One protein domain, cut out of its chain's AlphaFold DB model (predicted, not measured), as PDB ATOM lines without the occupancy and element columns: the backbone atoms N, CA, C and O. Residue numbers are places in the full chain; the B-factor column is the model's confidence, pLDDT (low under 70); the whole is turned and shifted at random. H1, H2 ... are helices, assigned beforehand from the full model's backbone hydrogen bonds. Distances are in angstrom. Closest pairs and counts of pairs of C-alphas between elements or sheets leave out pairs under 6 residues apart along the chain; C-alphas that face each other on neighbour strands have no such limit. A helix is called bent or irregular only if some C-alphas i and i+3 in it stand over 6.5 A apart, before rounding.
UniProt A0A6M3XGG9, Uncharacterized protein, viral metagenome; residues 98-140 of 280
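What this domain is: This is residues 98 to 140 of the 280 residues of an uncharacterized protein of viral metagenome (UniProt A0A6M3XGG9). Two helices follow one another end to end, the longer H2 after H1, and meet in a blunt corner, making a long, thin rod with a tail, residues 98 to 104, before H1. The printed part has 43 residues, with two named helices in the order H1, H2 and no named strand, and its class is all helix. It is extended, with a radius of gyration of the C-alphas of 17.8 A and spans of 59 by 14 by 7 A.

How they stand to each other: H2, residues 120 to 138, and H1, residues 105 to 118, are close but not clearly touching; their closest C-alphas, of Ile 122 and Ile 116, are 7.8 A apart. They run the same way at a steep tilt of 52 degrees. Every O i to N i+4 pair is within hydrogen-bond range in H1, and 14 of 15 are in H2.

Where its parts are: H2 measures 24.9 A from C-alpha 120 at (149.008, 113.649, 124.079) to C-alpha 138 at (137.639, 104.282, 144.183). It is irregular, but only just: C-alphas 135 and 138 are 6.53 A apart. H1 measures 19.7 A and begins with C-alpha 105 at (158.947, 97.312, 108.598).

The domain as a whole: The two C-alphas farthest apart, of Thr 98 and Ala 140, are 59.5 A apart. The printed part has no cut, and the link from H1 to H2 is tight. Mean pLDDT of the printed part is 87.4; residues 139 to 140 are under 70.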
ATOM      1  N   THR A  98     168.120 105.132  97.001       74.06
ATOM      2  CA  THR A  98     166.818 105.578  97.506       74.06
ATOM      3  C   THR A  98     165.840 104.447  97.843       74.06
ATOM      4  O   THR A  98     165.013 104.639  98.725       74.06
ATOM      5  N   ILE A  99     165.915 103.287  97.182       75.62
ATOM      6  CA  ILE A  99     165.096 102.102  97.492       75.62
ATOM      7  C   ILE A  99     165.703 101.328  98.670       75.62
ATOM      8  O   ILE A  99     164.968 100.891  99.546       75.62
ATOM      9  N   VAL A 100     167.037 101.211  98.734       76.69
ATOM     10  CA  VAL A 100     167.741 100.597  99.881       76.69
ATOM     11  C   VAL A 100     167.557 101.423 101.161       76.69
ATOM     12  O   VAL A 100     167.554 100.874 102.255       76.69
ATOM     13  N   ALA A 101     167.375 102.739 101.025       79.94
ATOM     14  CA  ALA A 101     167.115 103.659 102.129       79.94
ATOM     15  C   ALA A 101     165.635 103.744 102.548       79.94
ATOM     16  O   ALA A 101     165.302 104.581 103.391       79.94
ATOM     17  N   LEU A 102     164.738 102.935 101.967       87.12
ATOM     18  CA  LEU A 102     163.372 102.858 102.475       87.12
ATOM     19  C   LEU A 102     163.390 102.270 103.894       87.12
ATOM     20  O   LEU A 102     164.144 101.329 104.150       87.12
ATOM     21  N   PRO A 103     162.581 102.816 104.815       92.38
ATOM     22  CA  PRO A 103     162.484 102.276 106.161       92.38
ATOM     23  C   PRO A 103     162.049 100.813 106.096       92.38
ATOM     24  O   PRO A 103     161.160 100.448 105.324       92.38
ATOM     25  N   THR A 104     162.685  99.978 106.911       93.25
ATOM     26  CA  THR A 104     162.238  98.602 107.114       93.25
ATOM     27  C   THR A 104     160.894  98.595 107.844       93.25
ATOM     28  O   THR A 104     160.526  99.571 108.501       93.25
ATOM     29  N   ASP A 105     160.176  97.472 107.810       93.06
ATOM     30  CA  ASP A 105     158.947  97.312 108.598       93.06
ATOM     31  C   ASP A 105     159.186  97.574 110.098       93.06
ATOM     32  O   ASP A 105     158.323  98.119 110.784       93.06
ATOM     33  N   ALA A 106     160.385  97.256 110.604       93.44
ATOM     34  CA  ALA A 106     160.780  97.536 111.984       93.44
ATOM     35  C   ALA A 106     160.957  99.041 112.257       93.44
ATOM     36  O   ALA A 106     160.564  99.525 113.323       93.44
ATOM     37  N   ASP A 107     161.505  99.790 111.295       91.94
ATOM     38  CA  ASP A 107     161.639 101.247 111.393       91.94
ATOM     39  C   ASP A 107     160.260 101.918 111.387       91.94
ATOM     40  O   ASP A 107     159.990 102.800 112.206       91.94
ATOM     41  N   VAL A 108     159.360 101.458 110.509       94.31
ATOM     42  CA  VAL A 108     157.970 101.936 110.451       94.31
ATOM     43  C   VAL A 108     157.236 101.625 111.756       94.31
ATOM     44  O   VAL A 108     156.609 102.522 112.319       94.31
ATOM     45  N   GLN A 109     157.355 100.402 112.282       95.56
ATOM     46  CA  GLN A 109     156.728 100.010 113.548       95.56
ATOM     47  C   GLN A 109     157.213 100.883 114.713       95.56
ATOM     48  O   GLN A 109     156.403 101.418 115.466       95.56
ATOM     49  N   THR A 110     158.526 101.105 114.814       95.62
ATOM     50  CA  THR A 110     159.121 101.938 115.871       95.62
ATOM     51  C   THR A 110     158.626 103.385 115.797       95.62
ATOM     52  O   THR A 110     158.329 104.004 116.825       95.62
ATOM     53  N   ALA A 111     158.506 103.937 114.585       94.38
ATOM     54  CA  ALA A 111     157.976 105.280 114.373       94.38
ATOM     55  C   ALA A 111     156.486 105.373 114.747       94.38
ATOM     56  O   ALA A 111     156.079 106.342 115.391       94.38
ATOM     57  N   CYS A 112     155.689 104.360 114.396       93.44
ATOM     58  CA  CYS A 112     154.283 104.266 114.784       93.44
ATOM     59  C   CYS A 112     154.109 104.194 116.307       93.44
ATOM     60  O   CYS A 112     153.341 104.983 116.859       93.44
ATOM     61  N   ASP A 113     154.850 103.329 116.997       93.56
ATOM     62  CA  ASP A 113     154.768 103.182 118.458       93.56
ATOM     63  C   ASP A 113     155.181 104.476 119.177       93.56
ATOM     64  O   ASP A 113     154.535 104.914 120.136       93.56
ATOM     65  N   SER A 114     156.219 105.143 118.663       92.56
ATOM     66  CA  SER A 114     156.662 106.450 119.160       92.56
ATOM     67  C   SER A 114     155.586 107.520 118.972       92.56
ATOM     68  O   SER A 114     155.334 108.303 119.887       92.56
ATOM     69  N   ALA A 115     154.918 107.547 117.814       92.38
ATOM     70  CA  ALA A 115     153.846 108.497 117.526       92.38
ATOM     71  C   ALA A 115     152.598 108.256 118.391       92.38
ATOM     72  O   ALA A 115     151.995 109.219 118.859       92.38
ATOM     73  N   ILE A 116     152.234 106.995 118.647       91.81
ATOM     74  CA  ILE A 116     151.124 106.627 119.543       91.81
ATOM     75  C   ILE A 116     151.431 107.073 120.973       91.81
ATOM     76  O   ILE A 116     150.593 107.699 121.613       91.81
ATOM     77  N   THR A 117     152.651 106.822 121.446       89.88
ATOM     78  CA  THR A 117     153.084 107.213 122.796       89.88
ATOM     79  C   THR A 117     153.154 108.735 122.956       89.88
ATOM     80  O   THR A 117     152.775 109.279 123.994       89.88
ATOM     81  N   ALA A 118     153.616 109.444 121.921       88.81
ATOM     82  CA  ALA A 118     153.692 110.902 121.900       88.81
ATOM     83  C   ALA A 118     152.328 111.581 121.700       88.81
ATOM     84  O   ALA A 118     152.228 112.798 121.872       88.81
ATOM     85  N   ASN A 119     151.284 110.826 121.337       92.75
ATOM     86  CA  ASN A 119     149.949 111.368 121.161       92.75
ATOM     87  C   ASN A 119     149.364 111.767 122.522       92.75
ATOM     88  O   ASN A 119     148.813 110.958 123.270       92.75
ATOM     89  N   THR A 120     149.483 113.056 122.831       90.88
ATOM     90  CA  THR A 120     149.008 113.649 124.079       90.88
ATOM     91  C   THR A 120     147.515 113.458 124.287       90.88
ATOM     92  O   THR A 120     147.091 113.363 125.432       90.88
ATOM     93  N   ASP A 121     146.720 113.357 123.220       92.50
ATOM     94  CA  ASP A 121     145.273 113.183 123.338       92.50
ATOM     95  C   ASP A 121     144.932 111.817 123.933       92.50
ATOM     96  O   ASP A 121     144.075 111.731 124.808       92.50
ATOM     97  N   ILE A 122     145.655 110.762 123.537       89.94
ATOM     98  CA  ILE A 122     145.486 109.413 124.098       89.94
ATOM     99  C   ILE A 122     145.857 109.412 125.584       89.94
ATOM    100  O   ILE A 122     145.080 108.940 126.409       89.94
ATOM    101  N   ASN A 123     146.994 110.012 125.938       86.69
ATOM    102  CA  ASN A 123     147.449 110.083 127.331       86.69
ATOM    103  C   ASN A 123     146.511 110.934 128.207       86.69
ATOM    104  O   ASN A 123     146.275 110.615 129.373       86.69
ATOM    105  N   ASN A 124     145.949 112.007 127.643       92.56
ATOM    106  CA  ASN A 124     144.973 112.858 128.319       92.56
ATOM    107  C   ASN A 124     143.640 112.131 128.527       92.56
ATOM    108  O   ASN A 124     143.035 112.283 129.586       92.56
ATOM    109  N   ILE A 125     143.189 111.342 127.545       94.75
ATOM    110  CA  ILE A 125     141.995 110.497 127.676       94.75
ATOM    111  C   ILE A 125     142.217 109.446 128.759       94.75
ATOM    112  O   ILE A 125     141.373 109.329 129.640       94.75
ATOM    113  N   ASP A 126     143.344 108.736 128.738       93.94
ATOM    114  CA  ASP A 126     143.669 107.711 129.737       93.94
ATOM    115  C   ASP A 126     143.702 108.304 131.153       93.94
ATOM    116  O   ASP A 126     143.008 107.850 132.059       93.94
ATOM    117  N   THR A 127     144.399 109.428 131.318       93.25
ATOM    118  CA  THR A 127     144.416 110.178 132.582       93.25
ATOM    119  C   THR A 127     143.012 110.638 132.989       93.25
ATOM    120  O   THR A 127     142.647 110.565 134.162       93.25
ATOM    121  N   GLY A 128     142.204 111.111 132.039       95.31
ATOM    122  CA  GLY A 128     140.828 111.538 132.279       95.31
ATOM    123  C   GLY A 128     139.926 110.397 132.747       95.31
ATOM    124  O   GLY A 128     139.173 110.574 133.702       95.31
ATOM    125  N   VAL A 129     140.034 109.225 132.120       95.25
ATOM    126  CA  VAL A 129     139.307 108.010 132.510       95.25
ATOM    127  C   VAL A 129     139.740 107.553 133.899       95.25
ATOM    128  O   VAL A 129     138.877 107.377 134.753       95.25
ATOM    129  N   ASN A 130     141.045 107.485 134.170       91.25
ATOM    130  CA  ASN A 130     141.577 107.113 135.486       91.25
ATOM    131  C   ASN A 130     141.111 108.078 136.593       91.25
ATOM    132  O   ASN A 130     140.776 107.658 137.702       91.25
ATOM    133  N   ASN A 131     141.029 109.377 136.293       88.62
ATOM    134  CA  ASN A 131     140.503 110.376 137.225       88.62
ATOM    135  C   ASN A 131     138.997 110.208 137.474       88.62
ATOM    136  O   ASN A 131     138.556 110.392 138.605       88.62
ATOM    137  N   LEU A 132     138.208 109.871 136.447       87.38
ATOM    138  CA  LEU A 132     136.773 109.598 136.591       87.38
ATOM    139  C   LEU A 132     136.519 108.307 137.373       87.38
ATOM    140  O   LEU A 132     135.658 108.295 138.245       87.38
ATOM    141  N   GLU A 133     137.278 107.247 137.103       89.25
ATOM    142  CA  GLU A 133     137.242 106.001 137.874       89.25
ATOM    143  C   GLU A 133     137.598 106.269 139.338       89.25
ATOM    144  O   GLU A 133     136.834 105.927 140.240       89.25
ATOM    145  N   THR A 134     138.677 107.011 139.584       83.75
ATOM    146  CA  THR A 134     139.058 107.391 140.946       83.75
ATOM    147  C   THR A 134     137.981 108.247 141.611       83.75
ATOM    148  O   THR A 134     137.648 108.015 142.764       83.75
ATOM    149  N   ALA A 135     137.400 109.233 140.927       80.94
ATOM    150  CA  ALA A 135     136.406 110.124 141.527       80.94
ATOM    151  C   ALA A 135     135.054 109.439 141.790       80.94
ATOM    152  O   ALA A 135     134.416 109.726 142.801       80.94
ATOM    153  N   CYS A 136     134.616 108.552 140.896       79.31
ATOM    154  CA  CYS A 136     133.288 107.942 140.948       79.31
ATOM    155  C   CYS A 136     133.267 106.569 141.636       79.31
ATOM    156  O   CYS A 136     132.223 106.182 142.159       79.31
ATOM    157  N   ILE A 137     134.376 105.819 141.602       78.06
ATOM    158  CA  ILE A 137     134.445 104.413 142.032       78.06
ATOM    159  C   ILE A 137     135.355 104.253 143.259       78.06
ATOM    160  O   ILE A 137     134.879 103.796 144.299       78.06
ATOM    161  N   ASP A 138     136.625 104.668 143.178       70.50
ATOM    162  CA  ASP A 138     137.639 104.282 144.183       70.50
ATOM    163  C   ASP A 138     137.806 105.274 145.342       70.50
ATOM    164  O   ASP A 138     137.893 104.885 146.507       70.50
ATOM    165  N   ASN A 139     137.812 106.576 145.057       59.47
ATOM    166  CA  ASN A 139     137.850 107.645 146.056       59.47
ATOM    167  C   ASN A 139     136.452 108.004 146.560       59.47
ATOM    168  O   ASN A 139     136.201 109.116 147.030       59.47
ATOM    169  N   ALA A 140     135.552 107.028 146.578       53.94
ATOM    170  CA  ALA A 140     134.262 107.125 147.235       53.94
ATOM    171  C   ALA A 140     134.382 107.187 148.782       53.94
ATOM    172  O   ALA A 140     133.442 106.910 149.521       53.94
TER     173      ALA A 140